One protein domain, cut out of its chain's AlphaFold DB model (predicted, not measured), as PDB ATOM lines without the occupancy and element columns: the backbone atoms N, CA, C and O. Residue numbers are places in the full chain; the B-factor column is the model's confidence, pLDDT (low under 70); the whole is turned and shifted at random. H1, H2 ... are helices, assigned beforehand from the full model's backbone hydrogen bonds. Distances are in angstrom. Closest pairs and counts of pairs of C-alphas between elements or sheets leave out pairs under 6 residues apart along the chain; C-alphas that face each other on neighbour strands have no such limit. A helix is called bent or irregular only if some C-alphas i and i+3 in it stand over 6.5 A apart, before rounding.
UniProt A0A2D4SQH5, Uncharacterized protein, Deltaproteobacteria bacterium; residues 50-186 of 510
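Overview. This is residues 50 to 186 of the 510 residues of an uncharacterized protein of Deltaproteobacteria bacterium (UniProt A0A2D4SQH5). H1b, the second arm of bent H1, forms the core; H4 runs beside H1a at one end, H2 and H3 pair at the other, and H5 crosses from H4 to H2. The printed part has 137 residues with five named helices, H1 to H5, and no named strand: all helix. It is only just compact, close to loose: radius of gyration of the C-alphas 16.7 A, spans 47 by 35 by 30 A.

Along the chain. H1, residues 50 to 78, starts at C-alpha 50 (-30.278, -32.438, -32.915); one helix by its hydrogen bonds, it is bent, C-alphas 63 and 66 being 7.2 A apart, into H1a, 50 to 63, and H1b, 66 to 78. H2 is 82 to 98, H3 104 to 119, H4 122 to 151, 39.2 A, and H5 160 to 186, 39.4 A, ending at C-alpha 186 (-42.181, 5.305, -40.865). H2 is only just irregular, C-alphas 88 and 91 being 6.8 A apart; H4 is irregular, C-alphas 124 and 127 being 9.0 A apart.

Arrangement. H1a touches H4 residues 140 to 147 alone, closest C-alphas Val 60 and Leu 140, 6.3 A, opposite ways at a shallow tilt of 5 degrees. H1b touches H5, closest C-alphas Phe 72 and Pro 175, 6.2 A, at a steep tilt of 64 degrees. Every O i to N i+4 pair is within hydrogen-bond range in H1a, H1b and H3, against 11 of 13 in H2, 22 of 26 in H4 and 22 of 23 in H5.

Size, cuts and confidence. The C-alphas farthest apart, Ser 101 and Ser 155, are 49.3 A apart. The printed part has no cut and no long link. Residues 87 to 127 are among those under pLDDT 70.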
ATOM      1  N   CYS A  50     -29.781 -33.743 -32.482       92.19
ATOM      2  CA  CYS A  50     -30.278 -32.438 -32.915       92.19
ATOM      3  C   CYS A  50     -30.452 -32.313 -34.434       92.19
ATOM      4  O   CYS A  50     -31.348 -31.601 -34.868       92.19
ATOM      5  N   SER A  51     -29.678 -33.034 -35.252       93.56
ATOM      6  CA  SER A  51     -29.899 -33.078 -36.704       93.56
ATOM      7  C   SER A  51     -31.274 -33.643 -37.079       93.56
ATOM      8  O   SER A  51     -31.936 -33.118 -37.966       93.56
ATOM      9  N   ILE A  52     -31.747 -34.672 -36.372       93.44
ATOM     10  CA  ILE A  52     -33.073 -35.267 -36.594       93.44
ATOM     11  C   ILE A  52     -34.163 -34.329 -36.081       93.44
ATOM     12  O   ILE A  52     -35.170 -34.133 -36.761       93.44
ATOM     13  N   CYS A  53     -33.947 -33.703 -34.921       92.19
ATOM     14  CA  CYS A  53     -34.845 -32.665 -34.420       92.19
ATOM     15  C   CYS A  53     -34.952 -31.505 -35.418       92.19
ATOM     16  O   CYS A  53     -36.058 -31.083 -35.724       92.19
ATOM     17  N   ALA A  54     -33.838 -31.044 -35.996       94.50
ATOM     18  CA  ALA A  54     -33.833 -29.999 -37.018       94.50
ATOM     19  C   ALA A  54     -34.630 -30.411 -38.263       94.50
ATOM     20  O   ALA A  54     -35.412 -29.609 -38.771       94.50
ATOM     21  N   SER A  55     -34.505 -31.659 -38.730       94.44
ATOM     22  CA  SER A  55     -35.339 -32.174 -39.825       94.44
ATOM     23  C   SER A  55     -36.826 -32.160 -39.463       94.44
ATOM     24  O   SER A  55     -37.637 -31.667 -40.242       94.44
ATOM     25  N   SER A  56     -37.186 -32.631 -38.265       92.75
ATOM     26  CA  SER A  56     -38.574 -32.628 -37.788       92.75
ATOM     27  C   SER A  56     -39.139 -31.208 -37.683       92.75
ATOM     28  O   SER A  56     -40.207 -30.928 -38.226       92.75
ATOM     29  N   LEU A  57     -38.388 -30.289 -37.070       91.88
ATOM     30  CA  LEU A  57     -38.746 -28.877 -36.953       91.88
ATOM     31  C   LEU A  57     -38.882 -28.219 -38.326       91.88
ATOM     32  O   LEU A  57     -39.802 -27.432 -38.527       91.88
ATOM     33  N   THR A  58     -38.041 -28.583 -39.296       93.50
ATOM     34  CA  THR A  58     -38.155 -28.119 -40.687       93.50
ATOM     35  C   THR A  58     -39.469 -28.573 -41.304       93.50
ATOM     36  O   THR A  58     -40.217 -27.742 -41.805       93.50
ATOM     37  N   THR A  59     -39.806 -29.862 -41.214       91.31
ATOM     38  CA  THR A  59     -41.079 -30.388 -41.733       91.31
ATOM     39  C   THR A  59     -42.280 -29.714 -41.071       91.31
ATOM     40  O   THR A  59     -43.200 -29.278 -41.763       91.31
ATOM     41  N   VAL A  60     -42.260 -29.568 -39.744       89.44
ATOM     42  CA  VAL A  60     -43.323 -28.876 -39.003       89.44
ATOM     43  C   VAL A  60     -43.417 -27.410 -39.428       89.44
ATOM     44  O   VAL A  60     -44.524 -26.920 -39.637       89.44
ATOM     45  N   THR A  61     -42.286 -26.729 -39.629       89.12
ATOM     46  CA  THR A  61     -42.234 -25.335 -40.107       89.12
ATOM     47  C   THR A  61     -42.811 -25.215 -41.515       89.12
ATOM     48  O   THR A  61     -43.638 -24.342 -41.745       89.12
ATOM     49  N   MET A  62     -42.456 -26.110 -42.441       87.56
ATOM     50  CA  MET A  62     -42.970 -26.092 -43.817       87.56
ATOM     51  C   MET A  62     -44.478 -26.301 -43.885       87.56
ATOM     52  O   MET A  62     -45.158 -25.602 -44.628       87.56
ATOM     53  N   ILE A  63     -45.019 -27.210 -43.073       84.56
ATOM     54  CA  ILE A  63     -46.468 -27.440 -43.012       84.56
ATOM     55  C   ILE A  63     -47.183 -26.268 -42.318       84.56
ATOM     56  O   ILE A  63     -48.314 -25.936 -42.666       84.56
ATOM     57  N   SER A  64     -46.529 -25.629 -41.343       83.38
ATOM     58  CA  SER A  64     -47.154 -24.604 -40.496       83.38
ATOM     59  C   SER A  64     -46.932 -23.173 -40.984       83.38
ATOM     60  O   SER A  64     -47.578 -22.277 -40.453       83.38
ATOM     61  N   ILE A  65     -46.079 -22.925 -41.984       80.75
ATOM     62  CA  ILE A  65     -45.742 -21.561 -42.423       80.75
ATOM     63  C   ILE A  65     -46.980 -20.792 -42.889       80.75
ATOM     64  O   ILE A  65     -47.198 -19.661 -42.464       80.75
ATOM     65  N   VAL A  66     -47.842 -21.436 -43.678       75.75
ATOM     66  CA  VAL A  66     -49.090 -20.847 -44.175       75.75
ATOM     67  C   VAL A  66     -50.072 -20.559 -43.028       75.75
ATOM     68  O   VAL A  66     -50.484 -19.406 -42.899       75.75
ATOM     69  N   PRO A  67     -50.409 -21.524 -42.142       75.81
ATOM     70  CA  PRO A  67     -51.216 -21.245 -40.954       75.81
ATOM     71  C   PRO A  67     -50.655 -20.128 -40.067       75.81
ATOM     72  O   PRO A  67     -51.405 -19.262 -39.628       75.81
ATOM     73  N   VAL A  68     -49.346 -20.115 -39.811       77.38
ATOM     74  CA  VAL A  68     -48.704 -19.108 -38.952       77.38
ATOM     75  C   VAL A  68     -48.792 -17.714 -39.575       77.38
ATOM     76  O   VAL A  68     -49.156 -16.762 -38.887       77.38
ATOM     77  N   LEU A  69     -48.535 -17.586 -40.881       75.19
ATOM     78  CA  LEU A  69     -48.716 -16.324 -41.602       75.19
ATOM     79  C   LEU A  69     -50.177 -15.865 -41.566       75.19
ATOM     80  O   LEU A  69     -50.451 -14.711 -41.244       75.19
ATOM     81  N   ALA A  70     -51.123 -16.780 -41.804       74.19
ATOM     82  CA  ALA A  70     -52.549 -16.485 -41.718       74.19
ATOM     83  C   ALA A  70     -52.964 -16.016 -40.312       74.19
ATOM     84  O   ALA A  70     -53.760 -15.084 -40.189       74.19
ATOM     85  N   PHE A  71     -52.398 -16.605 -39.253       77.31
ATOM     86  CA  PHE A  71     -52.611 -16.172 -37.870       77.31
ATOM     87  C   PHE A  71     -52.143 -14.731 -37.653       77.31
ATOM     88  O   PHE A  71     -52.909 -13.887 -37.185       77.31
ATOM     89  N   PHE A  72     -50.898 -14.431 -38.035       75.62
ATOM     90  CA  PHE A  72     -50.316 -13.101 -37.866       75.62
ATOM     91  C   PHE A  72     -51.057 -12.034 -38.674       75.62
ATOM     92  O   PHE A  72     -51.331 -10.954 -38.148       75.62
ATOM     93  N   PHE A  73     -51.459 -12.337 -39.911       73.31
ATOM     94  CA  PHE A  73     -52.246 -11.405 -40.717       73.31
ATOM     95  C   PHE A  73     -53.672 -11.224 -40.186       73.31
ATOM     96  O   PHE A  73     -54.178 -10.104 -40.194       73.31
ATOM     97  N   SER A  74     -54.299 -12.279 -39.657       74.12
ATOM     98  CA  SER A  74     -55.617 -12.180 -39.013       74.12
ATOM     99  C   SER A  74     -55.581 -11.254 -37.796       74.12
ATOM    100  O   SER A  74     -56.464 -10.411 -37.638       74.12
ATOM    101  N   ILE A  75     -54.530 -11.349 -36.974       74.94
ATOM    102  CA  ILE A  75     -54.303 -10.433 -35.849       74.94
ATOM    103  C   ILE A  75     -54.096  -9.003 -36.358       74.94
ATOM    104  O   ILE A  75     -54.772  -8.087 -35.895       74.94
ATOM    105  N   ALA A  76     -53.219  -8.798 -37.344       73.12
ATOM    106  CA  ALA A  76     -52.956  -7.471 -37.903       73.12
ATOM    107  C   ALA A  76     -54.218  -6.813 -38.497       73.12
ATOM    108  O   ALA A  76     -54.429  -5.610 -38.321       73.12
ATOM    109  N   LYS A  77     -55.084  -7.598 -39.155       72.62
ATOM    110  CA  LYS A  77     -56.401  -7.166 -39.656       72.62
ATOM    111  C   LYS A  77     -57.345  -6.816 -38.506       72.62
ATOM    112  O   LYS A  77     -57.969  -5.761 -38.555       72.62
ATOM    113  N   GLY A  78     -57.382  -7.626 -37.444       74.50
ATOM    114  CA  GLY A  78     -58.181  -7.365 -36.241       74.50
ATOM    115  C   GLY A  78     -57.842  -6.048 -35.531       74.50
ATOM    116  O   GLY A  78     -58.736  -5.391 -35.010       74.50
ATOM    117  N   PHE A  79     -56.577  -5.619 -35.566       73.62
ATOM    118  CA  PHE A  79     -56.125  -4.338 -35.004       73.62
ATOM    119  C   PHE A  79     -56.174  -3.158 -35.998       73.62
ATOM    120  O   PHE A  79     -55.720  -2.064 -35.669       73.62
ATOM    121  N   GLY A  80     -56.692  -3.354 -37.218       72.88
ATOM    122  CA  GLY A  80     -56.775  -2.303 -38.243       72.88
ATOM    123  C   GLY A  80     -55.425  -1.873 -38.840       72.88
ATOM    124  O   GLY A  80     -55.357  -0.888 -39.571       72.88
ATOM    125  N   GLY A  81     -54.345  -2.605 -38.547       68.25
ATOM    126  CA  GLY A  81     -52.981  -2.308 -38.992       68.25
ATOM    127  C   GLY A  81     -52.562  -3.019 -40.281       68.25
ATOM    128  O   GLY A  81     -51.468  -2.762 -40.779       68.25
ATOM    129  N   TYR A  82     -53.410  -3.898 -40.828       69.81
ATOM    130  CA  TYR A  82     -53.079  -4.749 -41.978       69.81
ATOM    131  C   TYR A  82     -52.576  -3.962 -43.191       69.81
ATOM    132  O   TYR A  82     -51.511  -4.281 -43.703       69.81
ATOM    133  N   GLN A  83     -53.274  -2.899 -43.610       70.56
ATOM    134  CA  GLN A  83     -52.896  -2.125 -44.801       70.56
ATOM    135  C   GLN A  83     -51.489  -1.513 -44.680       70.56
ATOM    136  O   GLN A  83     -50.713  -1.540 -45.636       70.56
ATOM    137  N   LYS A  84     -51.151  -0.984 -43.494       69.94
ATOM    138  CA  LYS A  84     -49.833  -0.400 -43.201       69.94
ATOM    139  C   LYS A  84     -48.757  -1.469 -43.082       69.94
ATOM    140  O   LYS A  84     -47.715  -1.346 -43.704       69.94
ATOM    141  N   LEU A  85     -49.020  -2.552 -42.346       67.44
ATOM    142  CA  LEU A  85     -48.084  -3.674 -42.235       67.44
ATOM    143  C   LEU A  85     -47.780  -4.271 -43.619       67.44
ATOM    144  O   LEU A  85     -46.631  -4.550 -43.944       67.44
ATOM    145  N   HIS A  86     -48.806  -4.411 -44.455       70.19
ATOM    146  CA  HIS A  86     -48.689  -4.908 -45.817       70.19
ATOM    147  C   HIS A  86     -47.816  -4.008 -46.698       70.19
ATOM    148  O   HIS A  86     -46.809  -4.464 -47.238       70.19
ATOM    149  N   SER A  87     -48.173  -2.728 -46.808       69.56
ATOM    150  CA  SER A  87     -47.503  -1.791 -47.719       69.56
ATOM    151  C   SER A  87     -46.134  -1.304 -47.235       69.56
ATOM    152  O   SER A  87     -45.262  -1.059 -48.062       69.56
ATOM    153  N   GLU A  88     -45.919  -1.183 -45.923       67.94
ATOM    154  CA  GLU A  88     -44.703  -0.575 -45.361       67.94
ATOM    155  C   GLU A  88     -43.687  -1.607 -44.849       67.94
ATOM    156  O   GLU A  88     -42.508  -1.280 -44.708       67.94
ATOM    157  N   VAL A  89     -44.110  -2.850 -44.582       64.69
ATOM    158  CA  VAL A  89     -43.231  -3.904 -44.040       64.69
ATOM    159  C   VAL A  89     -43.158  -5.097 -44.967       64.69
ATOM    160  O   VAL A  89     -42.064  -5.486 -45.358       64.69
ATOM    161  N   ILE A  90     -44.300  -5.684 -45.320       67.06
ATOM    162  CA  ILE A  90     -44.342  -6.983 -45.997       67.06
ATOM    163  C   ILE A  90     -43.817  -6.848 -47.425       67.06
ATOM    164  O   ILE A  90     -42.831  -7.497 -47.759       67.06
ATOM    165  N   VAL A  91     -44.411  -5.968 -48.238       68.56
ATOM    166  CA  VAL A  91     -43.989  -5.773 -49.634       68.56
ATOM    167  C   VAL A  91     -42.522  -5.321 -49.733       68.56
ATOM    168  O   VAL A  91     -41.761  -5.992 -50.429       68.56
ATOM    169  N   PRO A  92     -42.061  -4.297 -48.982       67.12
ATOM    170  CA  PRO A  92     -40.662  -3.872 -49.047       67.12
ATOM    171  C   PRO A  92     -39.672  -4.933 -48.552       67.12
ATOM    172  O   PRO A  92     -38.592  -5.060 -49.121       67.12
ATOM    173  N   SER A  93     -40.023  -5.717 -47.522       64.56
ATOM    174  CA  SER A  93     -39.140  -6.786 -47.023       64.56
ATOM    175  C   SER A  93     -39.039  -7.939 -48.015       64.56
ATOM    176  O   SER A  93     -37.962  -8.493 -48.190       64.56
ATOM    177  N   ILE A  94     -40.134  -8.289 -48.694       62.66
ATOM    178  CA  ILE A  94     -40.120  -9.307 -49.752       62.66
ATOM    179  C   ILE A  94     -39.252  -8.835 -50.919       62.66
ATOM    180  O   ILE A  94     -38.392  -9.585 -51.372       62.66
ATOM    181  N   ASP A  95     -39.433  -7.587 -51.355       62.72
ATOM    182  CA  ASP A  95     -38.634  -6.992 -52.429       62.72
ATOM    183  C   ASP A  95     -37.142  -6.936 -52.074       62.72
ATOM    184  O   ASP A  95     -36.290  -7.172 -52.930       62.72
ATOM    185  N   GLN A  96     -36.817  -6.680 -50.805       60.16
ATOM    186  CA  GLN A  96     -35.442  -6.657 -50.312       60.16
ATOM    187  C   GLN A  96     -34.833  -8.060 -50.147       60.16
ATOM    188  O   GLN A  96     -33.651  -8.243 -50.420       60.16
ATOM    189  N   TRP A  97     -35.602  -9.046 -49.676       54.19
ATOM    190  CA  TRP A  97     -35.098 -10.399 -49.403       54.19
ATOM    191  C   TRP A  97     -35.005 -11.273 -50.650       54.19
ATOM    192  O   TRP A  97     -34.146 -12.149 -50.702       54.19
ATOM    193  N   PHE A  98     -35.874 -11.044 -51.634       54.31
ATOM    194  CA  PHE A  98     -35.989 -11.898 -52.817       54.31
ATOM    195  C   PHE A  98     -35.701 -11.172 -54.137       54.31
ATOM    196  O   PHE A  98     -35.677 -11.822 -55.177       54.31
ATOM    197  N   GLY A  99     -35.454  -9.856 -54.100       54.34
ATOM    198  CA  GLY A  99     -35.275  -9.023 -55.287       54.34
ATOM    199  C   GLY A  99     -36.615  -8.721 -55.963       54.34
ATOM    200  O   GLY A  99     -37.435  -9.613 -56.182       54.34
ATOM    201  N   ALA A 100     -36.854  -7.460 -56.334       51.12
ATOM    202  CA  ALA A 100     -38.133  -7.024 -56.912       51.12
ATOM    203  C   ALA A 100     -38.544  -7.785 -58.198       51.12
ATOM    204  O   ALA A 100     -39.731  -7.813 -58.534       51.12
ATOM    205  N   SER A 101     -37.588  -8.428 -58.881       52.00
ATOM    206  CA  SER A 101     -37.762  -9.067 -60.194       52.00
ATOM    207  C   SER A 101     -37.420 -10.566 -60.239       52.00
ATOM    208  O   SER A 101     -37.767 -11.222 -61.220       52.00
ATOM    209  N   ASP A 102     -36.770 -11.122 -59.211       52.16
ATOM    210  CA  ASP A 102     -36.033 -12.395 -59.340       52.16
ATOM    211  C   ASP A 102     -36.795 -13.630 -58.813       52.16
ATOM    212  O   ASP A 102     -36.339 -14.761 -58.983       52.16
ATOM    213  N   ALA A 103     -37.988 -13.449 -58.226       53.19
ATOM    214  CA  ALA A 103     -38.816 -14.544 -57.696       53.19
ATOM    215  C   ALA A 103     -40.337 -14.357 -57.938       53.19
ATOM    216  O   ALA A 103     -41.117 -14.275 -56.980       53.19
ATOM    217  N   PRO A 104     -40.807 -14.310 -59.202       59.84
ATOM    218  CA  PRO A 104     -42.218 -14.061 -59.534       59.84
ATOM    219  C   PRO A 104     -43.185 -15.106 -58.950       59.84
ATOM    220  O   PRO A 104     -44.312 -14.779 -58.585       59.84
ATOM    221  N   GLU A 105     -42.740 -16.353 -58.807       58.09
ATOM    222  CA  GLU A 105     -43.534 -17.473 -58.282       58.09
ATOM    223  C   GLU A 105     -43.761 -17.367 -56.765       58.09
ATOM    224  O   GLU A 105     -44.859 -17.625 -56.271       58.09
ATOM    225  N   LEU A 106     -42.740 -16.933 -56.016       55.72
ATOM    226  CA  LEU A 106     -42.853 -16.683 -54.578       55.72
ATOM    227  C   LEU A 106     -43.744 -15.469 -54.310       55.72
ATOM    228  O   LEU A 106     -44.559 -15.498 -53.390       55.72
ATOM    229  N   ARG A 107     -43.627 -14.431 -55.145       62.03
ATOM    230  CA  ARG A 107     -44.493 -13.254 -55.077       62.03
ATOM    231  C   ARG A 107     -45.946 -13.634 -55.336       62.03
ATOM    232  O   ARG A 107     -46.791 -13.289 -54.526       62.03
ATOM    233  N   GLN A 108     -46.215 -14.478 -56.334       64.06
ATOM    234  CA  GLN A 108     -47.542 -15.066 -56.542       64.06
ATOM    235  C   GLN A 108     -48.041 -15.881 -55.345       64.06
ATOM    236  O   GLN A 108     -49.211 -15.774 -54.994       64.06
ATOM    237  N   ALA A 109     -47.194 -16.693 -54.707       60.59
ATOM    238  CA  ALA A 109     -47.595 -17.471 -53.534       60.59
ATOM    239  C   ALA A 109     -47.939 -16.567 -52.339       60.59
ATOM    240  O   ALA A 109     -48.928 -16.808 -51.644       60.59
ATOM    241  N   ILE A 110     -47.152 -15.514 -52.116       62.12
ATOM    242  CA  ILE A 110     -47.407 -14.528 -51.065       62.12
ATOM    243  C   ILE A 110     -48.654 -13.704 -51.394       62.12
ATOM    244  O   ILE A 110     -49.517 -13.574 -50.533       62.12
ATOM    245  N   ASP A 111     -48.811 -13.246 -52.632       67.94
ATOM    246  CA  ASP A 111     -50.009 -12.551 -53.104       67.94
ATOM    247  C   ASP A 111     -51.247 -13.441 -52.971       67.94
ATOM    248  O   ASP A 111     -52.301 -12.958 -52.576       67.94
ATOM    249  N   TYR A 112     -51.137 -14.751 -53.211       67.56
ATOM    250  CA  TYR A 112     -52.231 -15.700 -53.003       67.56
ATOM    251  C   TYR A 112     -52.569 -15.874 -51.519       67.56
ATOM    252  O   TYR A 112     -53.742 -15.938 -51.161       67.56
ATOM    253  N   LEU A 113     -51.563 -15.923 -50.638       63.22
ATOM    254  CA  LEU A 113     -51.767 -15.959 -49.186       63.22
ATOM    255  C   LEU A 113     -52.408 -14.669 -48.672       63.22
ATOM    256  O   LEU A 113     -53.338 -14.723 -47.869       63.22
ATOM    257  N   LEU A 114     -51.939 -13.517 -49.144       65.69
ATOM    258  CA  LEU A 114     -52.465 -12.203 -48.795       65.69
ATOM    259  C   LEU A 114     -53.877 -12.018 -49.342       65.69
ATOM    260  O   LEU A 114     -54.759 -11.608 -48.597       65.69
ATOM    261  N   PHE A 115     -54.124 -12.428 -50.587       67.38
ATOM    262  CA  PHE A 115     -55.452 -12.495 -51.185       67.38
ATOM    263  C   PHE A 115     -56.368 -13.402 -50.369       67.38
ATOM    264  O   PHE A 115     -57.492 -13.009 -50.064       67.38
ATOM    265  N   PHE A 116     -55.893 -14.583 -49.961       63.03
ATOM    266  CA  PHE A 116     -56.650 -15.496 -49.113       63.03
ATOM    267  C   PHE A 116     -57.020 -14.825 -47.789       63.03
ATOM    268  O   PHE A 116     -58.184 -14.868 -47.411       63.03
ATOM    269  N   VAL A 117     -56.100 -14.138 -47.109       62.56
ATOM    270  CA  VAL A 117     -56.414 -13.430 -45.854       62.56
ATOM    271  C   VAL A 117     -57.315 -12.204 -46.064       62.56
ATOM    272  O   VAL A 117     -58.204 -11.936 -45.251       62.56
ATOM    273  N   GLU A 118     -57.115 -11.454 -47.142       64.50
ATOM    274  CA  GLU A 118     -57.864 -10.237 -47.447       64.50
ATOM    275  C   GLU A 118     -59.319 -10.553 -47.804       64.50
ATOM    276  O   GLU A 118     -60.227  -9.983 -47.193       64.50
ATOM    277  N   LYS A 119     -59.535 -11.520 -48.711       60.91
ATOM    278  CA  LYS A 119     -60.856 -12.035 -49.115       60.91
ATOM    279  C   LYS A 119     -61.527 -12.900 -48.060       60.91
ATOM    280  O   LYS A 119     -62.742 -13.077 -48.121       60.91
ATOM    281  N   THR A 120     -60.766 -13.447 -47.115       55.31
ATOM    282  CA  THR A 120     -61.356 -14.113 -45.958       55.31
ATOM    283  C   THR A 120     -61.949 -13.048 -45.045       55.31
ATOM    284  O   THR A 120     -61.258 -12.380 -44.266       55.31
ATOM    285  N   ASP A 121     -63.265 -12.889 -45.123       55.25
ATOM    286  CA  ASP A 121     -64.028 -12.301 -44.035       55.25
ATOM    287  C   ASP A 121     -63.774 -13.152 -42.785       55.25
ATOM    288  O   ASP A 121     -64.140 -14.326 -42.735       55.25
ATOM    289  N   LEU A 122     -63.135 -12.587 -41.754       50.56
ATOM    290  CA  LEU A 122     -62.939 -13.293 -40.476       50.56
ATOM    291  C   LEU A 122     -64.283 -13.769 -39.886       50.56
ATOM    292  O   LEU A 122     -64.328 -14.730 -39.121       50.56
ATOM    293  N   SER A 123     -65.378 -13.122 -40.287       52.38
ATOM    294  CA  SER A 123     -66.767 -13.481 -40.017       52.38
ATOM    295  C   SER A 123     -67.221 -14.790 -40.686       52.38
ATOM    296  O   SER A 123     -68.066 -15.472 -40.114       52.38
ATOM    297  N   SER A 124     -66.687 -15.167 -41.858       51.50
ATOM    298  CA  SER A 124     -67.103 -16.363 -42.618       51.50
ATOM    299  C   SER A 124     -66.226 -17.596 -42.365       51.50
ATOM    300  O   SER A 124     -66.736 -18.715 -42.407       51.50
ATOM    301  N   LEU A 125     -64.941 -17.417 -42.022       49.19
ATOM    302  CA  LEU A 125     -64.053 -18.521 -41.606       49.19
ATOM    303  C   LEU A 125     -64.427 -19.087 -40.218       49.19
ATOM    304  O   LEU A 125     -64.114 -20.234 -39.889       49.19
ATOM    305  N   GLY A 126     -65.121 -18.277 -39.414       61.97
ATOM    306  CA  GLY A 126     -65.679 -18.660 -38.125       61.97
ATOM    307  C   GLY A 126     -64.638 -19.005 -37.053       61.97
ATOM    308  O   GLY A 126     -63.430 -19.084 -37.275       61.97
ATOM    309  N   PHE A 127     -65.145 -19.261 -35.849       64.69
ATOM    310  CA  PHE A 127     -64.378 -19.728 -34.688       64.69
ATOM    311  C   PHE A 127     -63.531 -20.983 -34.988       64.69
ATOM    312  O   PHE A 127     -62.450 -21.159 -34.428       64.69
ATOM    313  N   VAL A 128     -63.986 -21.829 -35.922       71.25
ATOM    314  CA  VAL A 128     -63.336 -23.094 -36.296       71.25
ATOM    315  C   VAL A 128     -61.988 -22.869 -36.990       71.25
ATOM    316  O   VAL A 128     -61.003 -23.482 -36.585       71.25
ATOM    317  N   GLY A 129     -61.900 -21.963 -37.971       72.12
ATOM    318  CA  GLY A 129     -60.637 -21.680 -38.666       72.12
ATOM    319  C   GLY A 129     -59.568 -21.097 -37.736       72.12
ATOM    320  O   GLY A 129     -58.409 -21.520 -37.773       72.12
ATOM    321  N   LEU A 130     -59.970 -20.196 -36.831       73.19
ATOM    322  CA  LEU A 130     -59.075 -19.633 -35.816       73.19
ATOM    323  C   LEU A 130     -58.545 -20.716 -34.864       73.19
ATOM    324  O   LEU A 130     -57.353 -20.716 -34.553       73.19
ATOM    325  N   ILE A 131     -59.394 -21.661 -34.438       79.19
ATOM    326  CA  ILE A 131     -58.965 -22.802 -33.615       79.19
ATOM    327  C   ILE A 131     -57.959 -23.669 -34.370       79.19
ATOM    328  O   ILE A 131     -56.914 -23.998 -33.811       79.19
ATOM    329  N   THR A 132     -58.242 -24.038 -35.623       78.31
ATOM    330  CA  THR A 132     -57.356 -24.910 -36.407       78.31
ATOM    331  C   THR A 132     -55.977 -24.282 -36.604       78.31
ATOM    332  O   THR A 132     -54.959 -24.953 -36.418       78.31
ATOM    333  N   ILE A 133     -55.927 -22.986 -36.916       78.25
ATOM    334  CA  ILE A 133     -54.671 -22.249 -37.079       78.25
ATOM    335  C   ILE A 133     -53.924 -22.132 -35.742       78.25
ATOM    336  O   ILE A 133     -52.725 -22.409 -35.674       78.25
ATOM    337  N   SER A 134     -54.634 -21.784 -34.664       79.69
ATOM    338  CA  SER A 134     -54.045 -21.695 -33.321       79.69
ATOM    339  C   SER A 134     -53.470 -23.042 -32.883       79.69
ATOM    340  O   SER A 134     -52.377 -23.102 -32.331       79.69
ATOM    341  N   TYR A 135     -54.161 -24.143 -33.184       83.44
ATOM    342  CA  TYR A 135     -53.681 -25.493 -32.907       83.44
ATOM    343  C   TYR A 135     -52.381 -25.816 -33.658       83.44
ATOM    344  O   TYR A 135     -51.450 -26.356 -33.058       83.44
ATOM    345  N   ALA A 136     -52.275 -25.452 -34.940       82.56
ATOM    346  CA  ALA A 136     -51.045 -25.642 -35.712       82.56
ATOM    347  C   ALA A 136     -49.861 -24.870 -35.101       82.56
ATOM    348  O   ALA A 136     -48.777 -25.430 -34.928       82.56
ATOM    349  N   LEU A 137     -50.089 -23.617 -34.699       82.44
ATOM    350  CA  LEU A 137     -49.087 -22.783 -34.034       82.44
ATOM    351  C   LEU A 137     -48.652 -23.361 -32.680       82.44
ATOM    352  O   LEU A 137     -47.457 -23.455 -32.400       82.44
ATOM    353  N   LEU A 138     -49.608 -23.815 -31.863       83.75
ATOM    354  CA  LEU A 138     -49.328 -24.474 -30.585       83.75
ATOM    355  C   LEU A 138     -48.514 -25.758 -30.774       83.75
ATOM    356  O   LEU A 138     -47.612 -26.034 -29.985       83.75
ATOM    357  N   ARG A 139     -48.788 -26.525 -31.835       83.69
ATOM    358  CA  ARG A 139     -48.021 -27.728 -32.175       83.69
ATOM    359  C   ARG A 139     -46.583 -27.392 -32.574       83.69
ATOM    360  O   ARG A 139     -45.667 -28.086 -32.135       83.69
ATOM    361  N   LEU A 140     -46.378 -26.337 -33.365       84.50
ATOM    362  CA  LEU A 140     -45.042 -25.870 -33.744       84.50
ATOM    363  C   LEU A 140     -44.243 -25.439 -32.511       84.50
ATOM    364  O   LEU A 140     -43.151 -25.956 -32.281       84.50
ATOM    365  N   LEU A 141     -44.808 -24.561 -31.679       85.00
ATOM    366  CA  LEU A 141     -44.136 -24.068 -30.473       85.00
ATOM    367  C   LEU A 141     -43.887 -25.187 -29.453       85.00
ATOM    368  O   LEU A 141     -42.806 -25.251 -28.873       85.00
ATOM    369  N   GLY A 142     -44.829 -26.122 -29.302       85.25
ATOM    370  CA  GLY A 142     -44.653 -27.304 -28.459       85.25
ATOM    371  C   GLY A 142     -43.510 -28.211 -28.925       85.25
ATOM    372  O   GLY A 142     -42.748 -28.701 -28.095       85.25
ATOM    373  N   SER A 143     -43.337 -28.397 -30.239       86.44
ATOM    374  CA  SER A 143     -42.221 -29.181 -30.789       86.44
ATOM    375  C   SER A 143     -40.863 -28.510 -30.550       86.44
ATOM    376  O   SER A 143     -39.871 -29.194 -30.281       86.44
ATOM    377  N   VAL A 144     -40.814 -27.176 -30.643       88.75
ATOM    378  CA  VAL A 144     -39.611 -26.387 -30.338       88.75
ATOM    379  C   VAL A 144     -39.263 -26.510 -28.856       88.75
ATOM    380  O   VAL A 144     -38.131 -26.853 -28.524       88.75
ATOM    381  N   GLU A 145     -40.236 -26.299 -27.968       88.50
ATOM    382  CA  GLU A 145     -40.045 -26.406 -26.519       88.50
ATOM    383  C   GLU A 145     -39.579 -27.798 -26.104       88.50
ATOM    384  O   GLU A 145     -38.628 -27.896 -25.338       88.50
ATOM    385  N   ALA A 146     -40.188 -28.865 -26.630       87.19
ATOM    386  CA  ALA A 146     -39.779 -30.236 -26.324       87.19
ATOM    387  C   ALA A 146     -38.298 -30.466 -26.664       87.19
ATOM    388  O   ALA A 146     -37.527 -30.929 -25.827       87.19
ATOM    389  N   THR A 147     -37.866 -30.017 -27.847       88.88
ATOM    390  CA  THR A 147     -36.461 -30.129 -28.275       88.88
ATOM    391  C   THR A 147     -35.518 -29.333 -27.362       88.88
ATOM    392  O   THR A 147     -34.396 -29.757 -27.075       88.88
ATOM    393  N   PHE A 148     -35.955 -28.165 -26.886       90.31
ATOM    394  CA  PHE A 148     -35.181 -27.365 -25.939       90.31
ATOM    395  C   PHE A 148     -35.156 -28.034 -24.557       90.31
ATOM    396  O   PHE A 148     -34.104 -28.116 -23.936       90.31
ATOM    397  N   ASN A 149     -36.268 -28.581 -24.078       90.44
ATOM    398  CA  ASN A 149     -36.314 -29.302 -22.809       90.44
ATOM    399  C   ASN A 149     -35.361 -30.508 -22.820       90.44
ATOM    400  O   ASN A 149     -34.603 -30.678 -21.861       90.44
ATOM    401  N   ASP A 150     -35.281 -31.245 -23.931       88.25
ATOM    402  CA  ASP A 150     -34.313 -32.332 -24.117       88.25
ATOM    403  C   ASP A 150     -32.859 -31.835 -24.038       88.25
ATOM    404  O   ASP A 150     -32.019 -32.434 -23.360       88.25
ATOM    405  N   LEU A 151     -32.550 -30.690 -24.659       88.00
ATOM    406  CA  LEU A 151     -31.219 -30.068 -24.595       88.00
ATOM    407  C   LEU A 151     -30.807 -29.672 -23.175       88.00
ATOM    408  O   LEU A 151     -29.625 -29.790 -22.834       88.00
ATOM    409  N   TRP A 152     -31.754 -29.239 -22.341       88.56
ATOM    410  CA  TRP A 152     -31.528 -28.952 -20.922       88.56
ATOM    411  C   TRP A 152     -31.734 -30.174 -20.009       88.56
ATOM    412  O   TRP A 152     -31.539 -30.054 -18.800       88.56
ATOM    413  N   ASN A 153     -32.023 -31.354 -20.572       84.06
ATOM    414  CA  ASN A 153     -32.287 -32.604 -19.851       84.06
ATOM    415  C   ASN A 153     -33.425 -32.465 -18.818       84.06
ATOM    416  O   ASN A 153     -33.296 -32.888 -17.667       84.06
ATOM    417  N   ILE A 154     -34.517 -31.816 -19.226       83.38
ATOM    418  CA  ILE A 154     -35.706 -31.561 -18.411       83.38
ATOM    419  C   ILE A 154     -36.768 -32.603 -18.756       83.38
ATOM    420  O   ILE A 154     -37.247 -32.646 -19.882       83.38
ATOM    421  N   SER A 155     -37.171 -33.410 -17.776       70.12
ATOM    422  CA  SER A 155     -38.178 -34.465 -17.968       70.12
ATOM    423  C   SER A 155     -39.624 -33.988 -17.791       70.12
ATOM    424  O   SER A 155     -40.550 -34.703 -18.156       70.12
ATOM    425  N   ASN A 156     -39.827 -32.802 -17.211       69.44
ATOM    426  CA  ASN A 156     -41.155 -32.283 -16.884       69.44
ATOM    427  C   ASN A 156     -41.567 -31.169 -17.847       69.44
ATOM    428  O   ASN A 156     -40.978 -30.084 -17.858       69.44
ATOM    429  N   ASP A 157     -42.632 -31.418 -18.598       70.31
ATOM    430  CA  ASP A 157     -43.286 -30.415 -19.428       70.31
ATOM    431  C   ASP A 157     -44.080 -29.398 -18.601       70.31
ATOM    432  O   ASP A 157     -44.613 -29.700 -17.529       70.31
ATOM    433  N   ARG A 158     -44.215 -28.173 -19.127       73.81
ATOM    434  CA  ARG A 158     -45.180 -27.204 -18.585       73.81
ATOM    435  C   ARG A 158     -46.606 -27.767 -18.711       73.81
ATOM    436  O   ARG A 158     -46.922 -28.400 -19.720       73.81
ATOM    437  N   PRO A 159     -47.509 -27.497 -17.749       75.38
ATOM    438  CA  PRO A 159     -48.907 -27.894 -17.886       75.38
ATOM    439  C   PRO A 159     -49.516 -27.269 -19.149       75.38
ATOM    440  O   PRO A 159     -49.292 -26.088 -19.428       75.38
ATOM    441  N   PHE A 160     -50.299 -28.051 -19.899       72.06
ATOM    442  CA  PHE A 160     -50.822 -27.688 -21.225       72.06
ATOM    443  C   PHE A 160     -51.488 -26.302 -21.260       72.06
ATOM    444  O   PHE A 160     -51.210 -25.503 -22.148       72.06
ATOM    445  N   ILE A 161     -52.287 -25.967 -20.243       73.50
ATOM    446  CA  ILE A 161     -52.972 -24.667 -20.126       73.50
ATOM    447  C   ILE A 161     -51.978 -23.496 -20.055       73.50
ATOM    448  O   ILE A 161     -52.200 -22.450 -20.664       73.50
ATOM    449  N   ARG A 162     -50.850 -23.672 -19.357       78.44
ATOM    450  CA  ARG A 162     -49.807 -22.644 -19.263       78.44
ATOM    451  C   ARG A 162     -49.048 -22.494 -20.578       78.44
ATOM    452  O   ARG A 162     -48.797 -21.366 -20.981       78.44
ATOM    453  N   LYS A 163     -48.768 -23.605 -21.278       78.00
ATOM    454  CA  LYS A 163     -48.190 -23.574 -22.635       78.00
ATOM    455  C   LYS A 163     -49.074 -22.757 -23.578       78.00
ATOM    456  O   LYS A 163     -48.581 -21.857 -24.244       78.00
ATOM    457  N   VAL A 164     -50.384 -23.016 -23.576       77.06
ATOM    458  CA  VAL A 164     -51.349 -22.276 -24.404       77.06
ATOM    459  C   VAL A 164     -51.324 -20.779 -24.089       77.06
ATOM    460  O   VAL A 164     -51.206 -19.976 -25.009       77.06
ATOM    461  N   SER A 165     -51.374 -20.394 -22.810       80.69
ATOM    462  CA  SER A 165     -51.347 -18.983 -22.404       80.69
ATOM    463  C   SER A 165     -50.053 -18.272 -22.815       80.69
ATOM    464  O   SER A 165     -50.104 -17.199 -23.422       80.69
ATOM    465  N   ASP A 166     -48.895 -18.864 -22.512       78.94
ATOM    466  CA  ASP A 166     -47.586 -18.276 -22.813       78.94
ATOM    467  C   ASP A 166     -47.399 -18.132 -24.335       78.94
ATOM    468  O   ASP A 166     -46.990 -17.078 -24.827       78.94
ATOM    469  N   TYR A 167     -47.763 -19.166 -25.099       82.00
ATOM    470  CA  TYR A 167     -47.616 -19.190 -26.554       82.00
ATOM    471  C   TYR A 167     -48.568 -18.256 -27.273       82.00
ATOM    472  O   TYR A 167     -48.128 -17.544 -28.175       82.00
ATOM    473  N   LEU A 168     -49.836 -18.196 -26.871       78.75
ATOM    474  CA  LEU A 168     -50.772 -17.229 -27.442       78.75
ATOM    475  C   LEU A 168     -50.328 -15.796 -27.143       78.75
ATOM    476  O   LEU A 168     -50.363 -14.958 -28.041       78.75
ATOM    477  N   THR A 169     -49.830 -15.527 -25.933       82.44
ATOM    478  CA  THR A 169     -49.320 -14.197 -25.570       82.44
ATOM    479  C   THR A 169     -48.157 -13.795 -26.470       82.44
ATOM    480  O   THR A 169     -48.218 -12.749 -27.108       82.44
ATOM    481  N   VAL A 170     -47.129 -14.640 -26.597       79.25
ATOM    482  CA  VAL A 170     -45.987 -14.362 -27.487       79.25
ATOM    483  C   VAL A 170     -46.448 -14.185 -28.934       79.25
ATOM    484  O   VAL A 170     -46.008 -13.261 -29.613       79.25
ATOM    485  N   SER A 171     -47.379 -15.018 -29.393       76.12
ATOM    486  CA  SER A 171     -47.860 -14.994 -30.776       76.12
ATOM    487  C   SER A 171     -48.701 -13.764 -31.118       76.12
ATOM    488  O   SER A 171     -48.773 -13.396 -32.284       76.12
ATOM    489  N   VAL A 172     -49.321 -13.114 -30.131       77.12
ATOM    490  CA  VAL A 172     -50.009 -11.823 -30.302       77.12
ATOM    491  C   VAL A 172     -49.032 -10.658 -30.147       77.12
ATOM    492  O   VAL A 172     -49.074  -9.704 -30.922       77.12
ATOM    493  N   VAL A 173     -48.126 -10.742 -29.170       78.62
ATOM    494  CA  VAL A 173     -47.152  -9.686 -28.872       78.62
ATOM    495  C   VAL A 173     -46.167  -9.499 -30.022       78.62
ATOM    496  O   VAL A 173     -45.891  -8.361 -30.381       78.62
ATOM    497  N   VAL A 174     -45.659 -10.574 -30.630       74.38
ATOM    498  CA  VAL A 174     -44.650 -10.483 -31.701       74.38
ATOM    499  C   VAL A 174     -45.151  -9.662 -32.904       74.38
ATOM    500  O   VAL A 174     -44.494  -8.677 -33.240       74.38
ATOM    501  N   PRO A 175     -46.314  -9.954 -33.521       67.25
ATOM    502  CA  PRO A 175     -46.870  -9.122 -34.593       67.25
ATOM    503  C   PRO A 175     -47.159  -7.688 -34.165       67.25
ATOM    504  O   PRO A 175     -46.961  -6.764 -34.947       67.25
ATOM    505  N   LEU A 176     -47.621  -7.490 -32.929       72.31
ATOM    506  CA  LEU A 176     -47.947  -6.165 -32.411       72.31
ATOM    507  C   LEU A 176     -46.683  -5.315 -32.242       72.31
ATOM    508  O   LEU A 176     -46.665  -4.150 -32.631       72.31
ATOM    509  N   VAL A 177     -45.598  -5.909 -31.739       72.25
ATOM    510  CA  VAL A 177     -44.282  -5.266 -31.666       72.25
ATOM    511  C   VAL A 177     -43.761  -4.953 -33.066       72.25
ATOM    512  O   VAL A 177     -43.314  -3.831 -33.275       72.25
ATOM    513  N   LEU A 178     -43.872  -5.880 -34.027       66.50
ATOM    514  CA  LEU A 178     -43.492  -5.635 -35.428       66.50
ATOM    515  C   LEU A 178     -44.297  -4.490 -36.059       66.50
ATOM    516  O   LEU A 178     -43.749  -3.661 -36.780       66.50
ATOM    517  N   PHE A 179     -45.593  -4.410 -35.767       66.31
ATOM    518  CA  PHE A 179     -46.448  -3.315 -36.216       66.31
ATOM    519  C   PHE A 179     -46.043  -1.971 -35.592       66.31
ATOM    520  O   PHE A 179     -45.988  -0.953 -36.288       66.31
ATOM    521  N   LEU A 180     -45.735  -1.954 -34.291       68.75
ATOM    522  CA  LEU A 180     -45.263  -0.758 -33.594       68.75
ATOM    523  C   LEU A 180     -43.905  -0.299 -34.128       68.75
ATOM    524  O   LEU A 180     -43.739   0.888 -34.398       68.75
ATOM    525  N   THR A 181     -42.946  -1.210 -34.326       64.81
ATOM    526  CA  THR A 181     -41.624  -0.868 -34.873       64.81
ATOM    527  C   THR A 181     -41.713  -0.395 -36.315       64.81
ATOM    528  O   THR A 181     -41.029   0.563 -36.665       64.81
ATOM    529  N   ALA A 182     -42.580  -0.988 -37.135       61.00
ATOM    530  CA  ALA A 182     -42.858  -0.514 -38.486       61.00
ATOM    531  C   ALA A 182     -43.430   0.905 -38.492       61.00
ATOM    532  O   ALA A 182     -42.873   1.796 -39.127       61.00
ATOM    533  N   SER A 183     -44.474   1.137 -37.691       63.16
ATOM    534  CA  SER A 183     -45.102   2.454 -37.559       63.16
ATOM    535  C   SER A 183     -44.103   3.510 -37.080       63.16
ATOM    536  O   SER A 183     -44.083   4.630 -37.586       63.16
ATOM    537  N   LEU A 184     -43.237   3.148 -36.128       60.81
ATOM    538  CA  LEU A 184     -42.200   4.032 -35.605       60.81
ATOM    539  C   LEU A 184     -41.084   4.278 -36.629       60.81
ATOM    540  O   LEU A 184     -40.575   5.390 -36.716       60.81
ATOM    541  N   SER A 185     -40.742   3.275 -37.442       57.16
ATOM    542  CA  SER A 185     -39.770   3.400 -38.535       57.16
ATOM    543  C   SER A 185     -40.264   4.363 -39.615       57.16
ATOM    544  O   SER A 185     -39.478   5.154 -40.127       57.16
ATOM    545  N   THR A 186     -41.561   4.361 -39.921       58.41
ATOM    546  CA  THR A 186     -42.181   5.305 -40.865       58.41
ATOM    547  C   THR A 186     -42.141   6.739 -40.335       58.41
ATOM    548  O   THR A 186     -41.836   7.669 -41.080       58.41
TER     549      THR A 186